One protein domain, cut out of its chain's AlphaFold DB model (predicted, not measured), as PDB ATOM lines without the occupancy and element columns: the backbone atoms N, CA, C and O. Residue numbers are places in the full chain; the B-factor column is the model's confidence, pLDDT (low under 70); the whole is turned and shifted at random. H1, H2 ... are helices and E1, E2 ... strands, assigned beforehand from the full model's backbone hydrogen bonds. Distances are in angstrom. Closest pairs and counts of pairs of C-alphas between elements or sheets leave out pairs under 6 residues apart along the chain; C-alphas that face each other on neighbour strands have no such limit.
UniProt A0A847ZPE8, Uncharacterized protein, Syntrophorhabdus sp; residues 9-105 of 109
ATOM      1  N   ASP A   9     168.151 175.899 179.563       86.75
ATOM      2  CA  ASP A   9     167.613 175.351 180.807       86.75
ATOM      3  C   ASP A   9     166.329 176.088 181.228       86.75
ATOM      4  O   ASP A   9     165.319 175.457 181.551       86.75
ATOM      5  N   ASP A  10     166.300 177.419 181.113       89.06
ATOM      6  CA  ASP A  10     165.103 178.204 181.431       89.06
ATOM      7  C   ASP A  10     163.937 177.845 180.509       89.06
ATOM      8  O   ASP A  10     162.790 177.745 180.944       89.06
ATOM      9  N   ARG A  11     164.206 177.601 179.221       91.19
ATOM     10  CA  ARG A  11     163.158 177.215 178.263       91.19
ATOM     11  C   ARG A  11     162.518 175.890 178.651       91.19
ATOM     12  O   ARG A  11     161.296 175.759 178.579       91.19
ATOM     13  N   TYR A  12     163.318 174.924 179.091       90.50
ATOM     14  CA  TYR A  12     162.791 173.648 179.560       90.50
ATOM     15  C   TYR A  12     161.977 173.815 180.853       90.50
ATOM     16  O   TYR A  12     160.871 173.279 180.961       90.50
ATOM     17  N   ALA A  13     162.472 174.616 181.800       90.81
ATOM     18  CA  ALA A  13     161.752 174.984 183.018       90.81
ATOM     19  C   ALA A  13     160.378 175.620 182.715       90.81
ATOM     20  O   ALA A  13     159.358 175.229 183.295       90.81
ATOM     21  N   VAL A  14     160.317 176.537 181.745       93.88
ATOM     22  CA  VAL A  14     159.067 177.156 181.278       93.88
ATOM     23  C   VAL A  14     158.111 176.118 180.685       93.88
ATOM     24  O   VAL A  14     156.915 176.143 180.984       93.88
ATOM     25  N   GLU A  15     158.595 175.169 179.878       94.75
ATOM     26  CA  GLU A  15     157.747 174.094 179.345       94.75
ATOM     27  C   GLU A  15     157.162 173.206 180.450       94.75
ATOM     28  O   GLU A  15     155.973 172.862 180.399       94.75
ATOM     29  N   ILE A  16     157.945 172.871 181.481       93.75
ATOM     30  CA  ILE A  16     157.433 172.150 182.655       93.75
ATOM     31  C   ILE A  16     156.318 172.953 183.327       93.75
ATOM     32  O   ILE A  16     155.245 172.400 183.602       93.75
ATOM     33  N   ALA A  17     156.545 174.244 183.573       95.31
ATOM     34  CA  ALA A  17     155.580 175.114 184.234       95.31
ATOM     35  C   ALA A  17     154.260 175.184 183.444       95.31
ATOM     36  O   ALA A  17     153.184 174.951 184.004       95.31
ATOM     37  N   LYS A  18     154.327 175.391 182.119       97.12
ATOM     38  CA  LYS A  18     153.147 175.410 181.234       97.12
ATOM     39  C   LYS A  18     152.393 174.090 181.257       97.12
ATOM     40  O   LYS A  18     151.166 174.071 181.370       97.12
ATOM     41  N   ASN A  19     153.107 172.971 181.152       96.88
ATOM     42  CA  ASN A  19     152.486 171.650 181.161       96.88
ATOM     43  C   ASN A  19     151.829 171.345 182.510       96.88
ATOM     44  O   ASN A  19     150.746 170.757 182.541       96.88
ATOM     45  N   THR A  20     152.430 171.795 183.610       96.19
ATOM     46  CA  THR A  20     151.864 171.667 184.957       96.19
ATOM     47  C   THR A  20     150.600 172.509 185.108       96.19
ATOM     48  O   THR A  20     149.558 171.968 185.480       96.19
ATOM     49  N   ALA A  21     150.636 173.786 184.717       97.62
ATOM     50  CA  ALA A  21     149.468 174.667 184.740       97.62
ATOM     51  C   ALA A  21     148.300 174.081 183.926       97.62
ATOM     52  O   ALA A  21     147.176 173.969 184.414       97.62
ATOM     53  N   ARG A  22     148.580 173.598 182.707       98.31
ATOM     54  CA  ARG A  22     147.586 172.939 181.844       98.31
ATOM     55  C   ARG A  22     147.019 171.657 182.451       98.31
ATOM     56  O   ARG A  22     145.863 171.336 182.190       98.31
ATOM     57  N   ARG A  23     147.809 170.899 183.218       97.44
ATOM     58  CA  ARG A  23     147.327 169.705 183.932       97.44
ATOM     59  C   ARG A  23     146.411 170.087 185.090       97.44
ATOM     60  O   ARG A  23     145.347 169.491 185.206       97.44
ATOM     61  N   PHE A  24     146.766 171.096 185.886       96.75
ATOM     62  CA  PHE A  24     145.907 171.569 186.976       96.75
ATOM     63  C   PHE A  24     144.568 172.101 186.470       96.75
ATOM     64  O   PHE A  24     143.533 171.737 187.016       96.75
ATOM     65  N   LEU A  25     144.567 172.870 185.375       97.75
ATOM     66  CA  LEU A  25     143.338 173.375 184.747       97.75
ATOM     67  C   LEU A  25     142.388 172.272 184.247       97.75
ATOM     68  O   LEU A  25     141.229 172.557 183.961       97.75
ATOM     69  N   LYS A  26     142.863 171.026 184.130       97.88
ATOM     70  CA  LYS A  26     142.055 169.860 183.745       97.88
ATOM     71  C   LYS A  26     141.546 169.048 184.942       97.88
ATOM     72  O   LYS A  26     140.795 168.102 184.719       97.88
ATOM     73  N   ASP A  27     141.950 169.357 186.181       96.62
ATOM     74  CA  ASP A  27     141.461 168.628 187.359       96.62
ATOM     75  C   ASP A  27     139.975 168.962 187.592       96.62
ATOM     76  O   ASP A  27     139.631 170.136 187.727       96.62
ATOM     77  N   PRO A  28     139.073 167.966 187.674       96.94
ATOM     78  CA  PRO A  28     137.639 168.210 187.846       96.94
ATOM     79  C   PRO A  28     137.271 168.863 189.188       96.94
ATOM     80  O   PRO A  28     136.145 169.322 189.354       96.94
ATOM     81  N   ARG A  29     138.191 168.893 190.158       97.00
ATOM     82  CA  ARG A  29     138.008 169.501 191.485       97.00
ATOM     83  C   ARG A  29     138.569 170.922 191.563       97.00
ATOM     84  O   ARG A  29     138.520 171.518 192.638       97.00
ATOM     85  N   ILE A  30     139.126 171.455 190.473       96.75
ATOM     86  CA  ILE A  30     139.669 172.813 190.452       96.75
ATOM     87  C   ILE A  30     138.567 173.833 190.765       96.75
ATOM     88  O   ILE A  30     137.464 173.789 190.216       96.75
ATOM     89  N   THR A  31     138.853 174.770 191.665       97.50
ATOM     90  CA  THR A  31     137.890 175.815 192.021       97.50
ATOM     91  C   THR A  31     137.916 176.963 191.005       97.50
ATOM     92  O   THR A  31     138.945 177.205 190.368       97.50
ATOM     93  N   PRO A  32     136.834 177.756 190.880       97.81
ATOM     94  CA  PRO A  32     136.829 178.943 190.022       97.81
ATOM     95  C   PRO A  32     137.970 179.926 190.324       97.81
ATOM     96  O   PRO A  32     138.574 180.482 189.408       97.81
ATOM     97  N   GLN A  33     138.320 180.102 191.601       96.06
ATOM     98  CA  GLN A  33     139.430 180.967 192.000       96.06
ATOM     99  C   GLN A  33     140.782 180.424 191.516       96.06
ATOM    100  O   GLN A  33     141.614 181.188 191.027       96.06
ATOM    101  N   GLN A  34     140.986 179.105 191.594       96.00
ATOM    102  CA  GLN A  34     142.184 178.453 191.062       96.00
ATOM    103  C   GLN A  34     142.252 178.540 189.535       96.00
ATOM    104  O   GLN A  34     143.330 178.786 189.005       96.00
ATOM    105  N   ILE A  35     141.121 178.415 188.829       97.56
ATOM    106  CA  ILE A  35     141.065 178.605 187.370       97.56
ATOM    107  C   ILE A  35     141.567 180.004 186.994       97.56
ATOM    108  O   ILE A  35     142.405 180.131 186.105       97.56
ATOM    109  N   ILE A  36     141.098 181.047 187.686       96.06
ATOM    110  CA  ILE A  36     141.529 182.429 187.426       96.06
ATOM    111  C   ILE A  36     143.033 182.585 187.689       96.06
ATOM    112  O   ILE A  36     143.743 183.133 186.848       96.06
ATOM    113  N   GLY A  37     143.524 182.103 188.835       95.12
ATOM    114  CA  GLY A  37     144.938 182.221 189.203       95.12
ATOM    115  C   GLY A  37     145.866 181.472 188.243       95.12
ATOM    116  O   GLY A  37     146.795 182.053 187.689       95.12
ATOM    117  N   ILE A  38     145.575 180.197 187.981       96.81
ATOM    118  CA  ILE A  38     146.390 179.350 187.100       96.81
ATOM    119  C   ILE A  38     146.268 179.805 185.641       96.81
ATOM    120  O   ILE A  38     147.250 179.758 184.906       96.81
ATOM    121  N   GLY A  39     145.101 180.300 185.217       96.94
ATOM    122  CA  GLY A  39     144.914 180.881 183.887       96.94
ATOM    123  C   GLY A  39     145.782 182.122 183.658       96.94
ATOM    124  O   GLY A  39     146.428 182.228 182.618       96.94
ATOM    125  N   LYS A  40     145.867 183.026 184.646       95.94
ATOM    126  CA  LYS A  40     146.780 184.183 184.600       95.94
ATOM    127  C   LYS A  40     148.247 183.752 184.546       95.94
ATOM    128  O   LYS A  40     148.996 184.272 183.723       95.94
ATOM    129  N   ALA A  41     148.633 182.769 185.361       96.50
ATOM    130  CA  ALA A  41     149.986 182.220 185.346       96.50
ATOM    131  C   ALA A  41     150.334 181.596 183.983       96.50
ATOM    132  O   ALA A  41     151.389 181.881 183.426       96.50
ATOM    133  N   LEU A  42     149.430 180.792 183.409       97.44
ATOM    134  CA  LEU A  42     149.623 180.183 182.093       97.44
ATOM    135  C   LEU A  42     149.745 181.242 180.993       97.44
ATOM    136  O   LEU A  42     150.628 181.122 180.150       97.44
ATOM    137  N   HIS A  43     148.922 182.292 181.030       96.88
ATOM    138  CA  HIS A  43     149.041 183.410 180.094       96.88
ATOM    139  C   HIS A  43     150.422 184.075 180.175       96.88
ATOM    140  O   HIS A  43     151.048 184.303 179.142       96.88
ATOM    141  N   ALA A  44     150.921 184.340 181.386       96.56
ATOM    142  CA  ALA A  44     152.245 184.925 181.570       96.56
ATOM    143  C   ALA A  44     153.362 183.995 181.061       96.56
ATOM    144  O   ALA A  44     154.264 184.442 180.357       96.56
ATOM    145  N   LEU A  45     153.263 182.688 181.333       96.25
ATOM    146  CA  LEU A  45     154.222 181.685 180.852       96.25
ATOM    147  C   LEU A  45     154.228 181.552 179.324       96.25
ATOM    148  O   LEU A  45     155.280 181.350 178.726       96.25
ATOM    149  N   GLU A  46     153.067 181.650 178.673       96.44
ATOM    150  CA  GLU A  46     152.950 181.589 177.209       96.44
ATOM    151  C   GLU A  46     153.477 182.846 176.513       96.44
ATOM    152  O   GLU A  46     153.799 182.794 175.326       96.44
ATOM    153  N   ARG A  47     153.598 183.960 177.241       95.81
ATOM    154  CA  ARG A  47     154.183 185.200 176.725       95.81
ATOM    155  C   ARG A  47     155.705 185.224 176.769       95.81
ATOM    156  O   ARG A  47     156.288 186.039 176.055       95.81
ATOM    157  N   LEU A  48     156.346 184.356 177.552       94.38
ATOM    158  CA  LEU A  48     157.803 184.334 177.659       94.38
ATOM    159  C   LEU A  48     158.471 184.178 176.273       94.38
ATOM    160  O   LEU A  48     158.015 183.375 175.455       94.38
ATOM    161  N   PRO A  49     159.544 184.942 175.987       94.31
ATOM    162  CA  PRO A  49     160.316 185.761 176.930       94.31
ATOM    163  C   PRO A  49     159.745 187.163 177.201       94.31
ATOM    164  O   PRO A  49     160.351 187.907 177.957       94.31
ATOM    165  N   LEU A  50     158.618 187.567 176.610       96.06
ATOM    166  CA  LEU A  50     158.059 188.900 176.854       96.06
ATOM    167  C   LEU A  50     157.517 189.016 178.282       96.06
ATOM    168  O   LEU A  50     156.745 188.167 178.735       96.06
ATOM    169  N   VAL A  51     157.852 190.121 178.949       94.44
ATOM    170  CA  VAL A  51     157.293 190.462 180.260       94.44
ATOM    171  C   VAL A  51     155.777 190.629 180.145       94.44
ATOM    172  O   VAL A  51     155.263 191.189 179.169       94.44
ATOM    173  N   THR A  52     155.049 190.123 181.141       95.06
ATOM    174  CA  THR A  52     153.599 190.304 181.274       95.06
ATOM    175  C   THR A  52     153.333 191.339 182.361       95.06
ATOM    176  O   THR A  52     153.545 191.012 183.525       95.06
ATOM    177  N   PRO A  53     152.874 192.555 182.007       92.06
ATOM    178  CA  PRO A  53     152.557 193.573 183.001       92.06
ATOM    179  C   PRO A  53     151.513 193.088 184.007       92.06
ATOM    180  O   PRO A  53     150.613 192.319 183.653       92.06
ATOM    181  N   ASP A  54     151.660 193.528 185.249       90.62
ATOM    182  CA  ASP A  54     150.878 193.176 186.430       90.62
ATOM    183  C   ASP A  54     150.843 191.667 186.739       90.62
ATOM    184  O   ASP A  54     150.000 191.191 187.512       90.62
ATOM    185  N   ALA A  55     151.751 190.879 186.146       91.62
ATOM    186  CA  ALA A  55     151.891 189.478 186.502       91.62
ATOM    187  C   ALA A  55     152.401 189.369 187.941       91.62
ATOM    188  O   ALA A  55     153.448 189.896 188.308       91.62
ATOM    189  N   ASN A  56     151.644 188.647 188.759       93.44
ATOM    190  CA  ASN A  56     152.076 188.176 190.062       93.44
ATOM    191  C   ASN A  56     151.295 186.902 190.358       93.44
ATOM    192  O   ASN A  56     150.106 186.937 190.693       93.44
ATOM    193  N   SER A  57     151.905 185.756 190.091       93.12
ATOM    194  CA  SER A  57     151.245 184.468 190.258       93.12
ATOM    195  C   SER A  57     152.231 183.414 190.722       93.12
ATOM    196  O   SER A  57     153.331 183.291 190.190       93.12
ATOM    197  N   GLU A  58     151.787 182.622 191.691       95.00
ATOM    198  CA  GLU A  58     152.487 181.441 192.168       95.00
ATOM    199  C   GLU A  58     151.524 180.257 192.139       95.00
ATOM    200  O   GLU A  58     150.363 180.366 192.544       95.00
ATOM    201  N   PHE A  59     151.989 179.124 191.625       95.56
ATOM    202  CA  PHE A  59     151.233 177.878 191.629       95.56
ATOM    203  C   PHE A  59     152.179 176.690 191.767       95.56
ATOM    204  O   PHE A  59     153.350 176.763 191.410       95.56
ATOM    205  N   GLY A  60     151.681 175.566 192.271       94.88
ATOM    206  CA  GLY A  60     152.526 174.402 192.491       94.88
ATOM    207  C   GLY A  60     151.849 173.324 193.311       94.88
ATOM    208  O   GLY A  60     150.634 173.342 193.516       94.88
ATOM    209  N   ILE A  61     152.659 172.383 193.778       93.06
ATOM    210  CA  ILE A  61     152.239 171.314 194.676       93.06
ATOM    211  C   ILE A  61     152.913 171.558 196.014       93.06
ATOM    212  O   ILE A  61     154.133 171.681 196.086       93.06
ATOM    213  N   VAL A  62     152.109 171.578 197.072       94.62
ATOM    214  CA  VAL A  62     152.595 171.568 198.447       94.62
ATOM    215  C   VAL A  62     152.011 170.339 199.122       94.62
ATOM    216  O   VAL A  62     150.799 170.225 199.296       94.62
ATOM    217  N   TYR A  63     152.881 169.408 199.479       94.12
ATOM    218  CA  TYR A  63     152.555 168.264 200.306       94.12
ATOM    219  C   TYR A  63     152.813 168.624 201.766       94.12
ATOM    220  O   TYR A  63     153.871 169.152 202.102       94.12
ATOM    221  N   ARG A  64     151.840 168.354 202.634       95.50
ATOM    222  CA  ARG A  64     151.961 168.505 204.087       95.50
ATOM    223  C   ARG A  64     151.426 167.248 204.737       95.50
ATOM    224  O   ARG A  64     150.320 166.821 204.412       95.50
ATOM    225  N   ASN A  65     152.193 166.684 205.654       95.81
ATOM    226  CA  ASN A  65     151.795 165.509 206.409       95.81
ATOM    227  C   ASN A  65     152.393 165.563 207.809       95.81
ATOM    228  O   ASN A  65     153.440 166.167 208.020       95.81
ATOM    229  N   GLY A  66     151.731 164.948 208.779       94.31
ATOM    230  CA  GLY A  66     152.260 164.917 210.129       94.31
ATOM    231  C   GLY A  66     151.250 164.583 211.210       94.31
ATOM    232  O   GLY A  66     150.065 164.357 210.981       94.31
ATOM    233  N   THR A  67     151.788 164.583 212.415       95.50
ATOM    234  CA  THR A  67     151.157 164.390 213.711       95.50
ATOM    235  C   THR A  67     151.656 165.490 214.656       95.50
ATOM    236  O   THR A  67     152.392 166.390 214.254       95.50
ATOM    237  N   VAL A  68     151.280 165.416 215.934       92.88
ATOM    238  CA  VAL A  68     151.796 166.326 216.969       92.88
ATOM    239  C   VAL A  68     153.293 166.116 217.241       92.88
ATOM    240  O   VAL A  68     153.983 167.058 217.624       92.88
ATOM    241  N   GLU A  69     153.806 164.901 217.042       96.81
ATOM    242  CA  GLU A  69     155.199 164.560 217.365       96.81
ATOM    243  C   GLU A  69     156.152 164.794 216.184       96.81
ATOM    244  O   GLU A  69     157.323 165.103 216.390       96.81
ATOM    245  N   PHE A  70     155.643 164.697 214.954       96.81
ATOM    246  CA  PHE A  70     156.420 164.835 213.724       96.81
ATOM    247  C   PHE A  70     155.581 165.480 212.626       96.81
ATOM    248  O   PHE A  70     154.452 165.048 212.411       96.81
ATOM    249  N   SER A  71     156.127 166.429 211.868       96.88
ATOM    250  CA  SER A  71     155.477 166.924 210.651       96.88
ATOM    251  C   SER A  71     156.480 167.255 209.558       96.88
ATOM    252  O   SER A  71     157.598 167.677 209.829       96.88
ATOM    253  N   GLU A  72     156.058 167.097 208.313       97.25
ATOM    254  CA  GLU A  72     156.844 167.432 207.141       97.25
ATOM    255  C   GLU A  72     156.023 168.230 206.133       97.25
ATOM    256  O   GLU A  72     154.799 168.108 206.005       97.25
ATOM    257  N   MET A  73     156.739 169.055 205.386       97.12
ATOM    258  CA  MET A  73     156.232 169.783 204.244       97.12
ATOM    259  C   MET A  73     157.228 169.630 203.102       97.12
ATOM    260  O   MET A  73     158.434 169.734 203.310       97.12
ATOM    261  N   ARG A  74     156.723 169.373 201.898       96.75
ATOM    262  CA  ARG A  74     157.500 169.334 200.658       96.75
ATOM    263  C   ARG A  74     156.791 170.177 199.620       96.75
ATOM    264  O   ARG A  74     155.564 170.128 199.532       96.75
ATOM    265  N   TYR A  75     157.538 170.924 198.823       94.88
ATOM    266  CA  TYR A  75     156.951 171.767 197.796       94.88
ATOM    267  C   TYR A  75     157.741 171.753 196.493       94.88
ATOM    268  O   TYR A  75     158.958 171.580 196.476       94.88
ATOM    269  N   ILE A  76     157.002 171.963 195.407       94.75
ATOM    270  CA  ILE A  76     157.505 172.437 194.121       94.75
ATOM    271  C   ILE A  76     156.559 173.532 193.635       94.75
ATOM    272  O   ILE A  76     155.366 173.281 193.440       94.75
ATOM    273  N   THR A  77     157.067 174.747 193.470       95.50
ATOM    274  CA  THR A  77     156.283 175.918 193.070       95.50
ATOM    275  C   THR A  77     156.925 176.639 191.896       95.50
ATOM    276  O   THR A  77     158.136 176.602 191.691       95.50
ATOM    277  N   PHE A  78     156.071 177.264 191.094       95.06
ATOM    278  CA  PHE A  78     156.417 178.106 189.963       95.06
ATOM    279  C   PHE A  78     155.919 179.505 190.278       95.06
ATOM    280  O   PHE A  78     154.720 179.687 190.516       95.06
ATOM    281  N   ARG A  79     156.818 180.481 190.246       95.00
ATOM    282  CA  ARG A  79     156.491 181.891 190.425       95.00
ATOM    283  C   ARG A  79     156.781 182.640 189.137       95.00
ATOM    284  O   ARG A  79     157.844 182.473 188.545       95.00
ATOM    285  N   ILE A  80     155.825 183.455 188.707       94.75
ATOM    286  CA  ILE A  80     155.994 184.371 187.583       94.75
ATOM    287  C   ILE A  80     155.482 185.762 187.955       94.75
ATOM    288  O   ILE A  80     154.353 185.924 188.435       94.75
ATOM    289  N   SER A  81     156.336 186.753 187.735       94.50
ATOM    290  CA  SER A  81     156.064 188.175 187.916       94.50
ATOM    291  C   SER A  81     156.651 188.999 186.768       94.50
ATOM    292  O   SER A  81     157.192 188.442 185.813       94.50
ATOM    293  N   GLU A  82     156.513 190.325 186.828       93.31
ATOM    294  CA  GLU A  82     157.120 191.232 185.842       93.31
ATOM    295  C   GLU A  82     158.650 191.133 185.792       93.31
ATOM    296  O   GLU A  82     159.250 191.329 184.741       93.31
ATOM    297  N   ASP A  83     159.267 190.810 186.925       92.12
ATOM    298  CA  ASP A  83     160.713 190.833 187.139       92.12
ATOM    299  C   ASP A  83     161.342 189.440 187.267       92.12
ATOM    300  O   ASP A  83     162.564 189.316 187.199       92.12
ATOM    301  N   THR A  84     160.538 188.384 187.446       92.06
ATOM    302  CA  THR A  84     161.052 187.068 187.840       92.06
ATOM    303  C   THR A  84     160.257 185.921 187.221       92.06
ATOM    304  O   THR A  84     159.026 185.912 187.228       92.06
ATOM    305  N   PHE A  85     160.973 184.891 186.771       91.75
ATOM    306  CA  PHE A  85     160.456 183.533 186.641       91.75
ATOM    307  C   PHE A  85     161.315 182.609 187.510       91.75
ATOM    308  O   PHE A  85     162.533 182.587 187.365       91.75
ATOM    309  N   GLU A  86     160.690 181.869 188.426       92.25
ATOM    310  CA  GLU A  86     161.387 181.006 189.384       92.25
ATOM    311  C   GLU A  86     160.695 179.645 189.503       92.25
ATOM    312  O   GLU A  86     159.463 179.554 189.552       92.25
ATOM    313  N   ILE A  87     161.503 178.586 189.602       92.06
ATOM    314  CA  ILE A  87     161.083 177.279 190.113       92.06
ATOM    315  C   ILE A  87     161.714 177.100 191.488       92.06
ATOM    316  O   ILE A  87     162.938 177.090 191.607       92.06
ATOM    317  N   SER A  88     160.885 176.899 192.508       92.50
ATOM    318  CA  SER A  88     161.340 176.659 193.872       92.50
ATOM    319  C   SER A  88     160.955 175.253 194.315       92.50
ATOM    320  O   SER A  88     159.819 174.815 194.125       92.50
ATOM    321  N   LYS A  89     161.907 174.527 194.902       94.00
ATOM    322  CA  LYS A  89     161.704 173.199 195.487       94.00
ATOM    323  C   LYS A  89     162.328 173.151 196.868       94.00
ATOM    324  O   LYS A  89     163.371 173.757 197.106       94.00
ATOM    325  N   GLY A  90     161.723 172.388 197.761       95.38
ATOM    326  CA  GLY A  90     162.293 172.169 199.078       95.38
ATOM    327  C   GLY A  90     161.262 171.669 200.062       95.38
ATOM    328  O   GLY A  90     160.294 170.985 199.705       95.38
ATOM    329  N   GLY A  91     161.467 172.021 201.321       96.69
ATOM    330  CA  GLY A  91     160.563 171.614 202.368       96.69
ATOM    331  C   GLY A  91     161.018 172.010 203.752       96.69
ATOM    332  O   GLY A  91     161.960 172.773 203.951       96.69
ATOM    333  N   SER A  92     160.308 171.457 204.719       97.06
ATOM    334  CA  SER A  92     160.651 171.568 206.123       97.06
ATOM    335  C   SER A  92     160.277 170.286 206.839       97.06
ATOM    336  O   SER A  92     159.263 169.664 206.513       97.06
ATOM    337  N   VAL A  93     161.063 169.917 207.839       97.31
ATOM    338  CA  VAL A  93     160.784 168.794 208.729       97.31
ATOM    339  C   VAL A  93     160.826 169.303 210.157       97.31
ATOM    340  O   VAL A  93     161.734 170.030 210.542       97.31
ATOM    341  N   TYR A  94     159.830 168.916 210.938       97.44
ATOM    342  CA  TYR A  94     159.763 169.143 212.367       97.44
ATOM    343  C   TYR A  94     159.663 167.802 213.082       97.44
ATOM    344  O   TYR A  94     158.791 166.991 212.771       97.44
ATOM    345  N   ASP A  95     160.515 167.621 214.080       97.00
ATOM    346  CA  ASP A  95     160.458 166.532 215.044       97.00
ATOM    347  C   ASP A  95     160.515 167.138 216.448       97.00
ATOM    348  O   ASP A  95     161.393 167.946 216.747       97.00
ATOM    349  N   LYS A  96     159.588 166.771 217.333       96.56
ATOM    350  CA  LYS A  96     159.488 167.376 218.670       96.56
ATOM    351  C   LYS A  96     160.749 167.201 219.524       96.56
ATOM    352  O   LYS A  96     161.018 168.049 220.373       96.56
ATOM    353  N   ALA A  97     161.504 166.118 219.333       96.69
ATOM    354  CA  ALA A  97     162.716 165.850 220.099       96.69
ATOM    355  C   ALA A  97     163.939 166.621 219.576       96.69
ATOM    356  O   ALA A  97     164.886 166.834 220.333       96.69
ATOM    357  N   VAL A  98     163.927 167.030 218.303       95.38
ATOM    358  CA  VAL A  98     165.090 167.626 217.620       95.38
ATOM    359  C   VAL A  98     164.879 169.107 217.288       95.38
ATOM    360  O   VAL A  98     165.810 169.901 217.397       95.38
ATOM    361  N   GLY A  99     163.659 169.498 216.922       93.62
ATOM    362  CA  GLY A  99     163.295 170.835 216.463       93.62
ATOM    363  C   GLY A  99     162.833 170.849 215.004       93.62
ATOM    364  O   GLY A  99     162.374 169.842 214.469       93.62
ATOM    365  N   SER A 100     162.920 172.018 214.364       95.69
ATOM    366  CA  SER A 100     162.535 172.216 212.962       95.69
ATOM    367  C   SER A 100     163.756 172.512 212.102       95.69
ATOM    368  O   SER A 100     164.615 173.292 212.509       95.69
ATOM    369  N   ASP A 101     163.762 171.970 210.891       96.56
ATOM    370  CA  ASP A 101     164.714 172.289 209.832       96.56
ATOM    371  C   ASP A 101     163.968 172.617 208.533       96.56
ATOM    372  O   ASP A 101     162.899 172.061 208.262       96.56
ATOM    373  N   SER A 102     164.527 173.528 207.743       96.19
ATOM    374  CA  SER A 102     163.983 173.975 206.462       96.19
ATOM    375  C   SER A 102     165.099 174.015 205.436       96.19
ATOM    376  O   SER A 102     166.171 174.556 205.693       96.19
ATOM    377  N   PHE A 103     164.827 173.490 204.249       94.00
ATOM    378  CA  PHE A 103     165.821 173.361 203.193       94.00
ATOM    379  C   PHE A 103     165.214 173.717 201.837       94.00
ATOM    380  O   PHE A 103     164.010 173.571 201.598       94.00
ATOM    381  N   SER A 104     166.083 174.162 200.939       93.00
ATOM    382  CA  SER A 104     165.783 174.352 199.525       93.00
ATOM    383  C   SER A 104     166.603 173.352 198.728       93.00
ATOM    384  O   SER A 104     167.808 173.220 198.950       93.00
ATOM    385  N   ASP A 105     165.949 172.651 197.811       88.69
ATOM    386  CA  ASP A 105     166.621 171.701 196.937       88.69
ATOM    387  C   ASP A 105     167.211 172.474 195.747       88.69
ATOM    388  O   ASP A 105     166.456 173.123 195.012       88.69
TER     389      ASP A 105
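AT A GLANCE: This is residues 9 to 105 of the 109 residues of an uncharacterized protein of Syntrophorhabdus sp (UniProt A0A847ZPE8). A long, bending antiparallel sheet of four strands is covered near one end by a pair of helices, H1 and H2, which lie side by side on one face and run in opposite directions. Beyond the helices, E1, E2 and E3 run on as a long blade, and the short E4 lies along the far part of E3. The printed part has 97 residues with two named helices and then four named strands, in the order H1 H2 E1 E2 E3 E4, and the sheet's order is E1 - E2 - E3 - E4. The class is mixed, helices and strands, in two layers, the helices on one face of the sheet. The whole is loose, with a radius of gyration of the C-alphas of 15.8 A, and elongated, spanning 49 by 31 by 23 A.

HOW THE PARTS SIT: Begin at the sheet: E1, residues 56 to 66, E2, residues 70 to 81, E3, residues 85 to 95, and E4, residues 99 to 104, form a meander, each strand the antiparallel neighbour of the one before. Look for N 61 and O 76, 2.9 A apart, between E1 and E2; N 77 and O 88, 2.8 A, between E2 and E3; and N 93 and O 101, 2.9 A, between E3 and E4, each within hydrogen-bond range. The edge strands E1 and E4 are apart. The sheet is twisted, and E1 bends by 52 degrees at residue 60. H1, residues 9 to 24, is on the sheet at a height of 9.5 A, over E2, E3 and, only just, E1, on which 3 of its C-alphas fall. On the local plane it runs across the strands, at 69 degrees to E2; its closest C-alpha pair with E2 is Ala 17 and Phe 78, 6.5 A apart. H2, residues 32 to 47, is on the sheet at a height of 8.0 A, over E1 and E2. On the local plane it is only just slantwise to the strands, at 58 degrees to E1; the closest C-alphas are those of Ala 41 and Ser 57, 5.5 A apart. H1 and H2 form a helical hairpin and touch, at a shallow tilt of 27 degrees, opposite ways; their closest C-alphas are those of Lys 18 and Leu 42, 6.0 A apart. In both helices every O i to N i+4 pair is within hydrogen-bond range.

IN THESE COORDINATES: Find C-alpha 70 at (156.420, 164.835, 213.724); from there E2 runs 34.8 A to C-alpha 81. E3 measures 33.1 A, E1 30.7 A, and E4 17.5 A, ending at C-alpha 104 at (165.783, 174.352, 199.525). H1 starts at C-alpha 9 at (167.613, 175.351, 180.807) and runs 22.9 A; H2 runs 22.7 A.

THE WHOLE: The two farthest C-alphas, those of Leu 50 and Ala 97, are 49.2 A apart. The printed part has no cut and no long link. The mean pLDDT of the printed part is 95.1, and no printed residue is under 70.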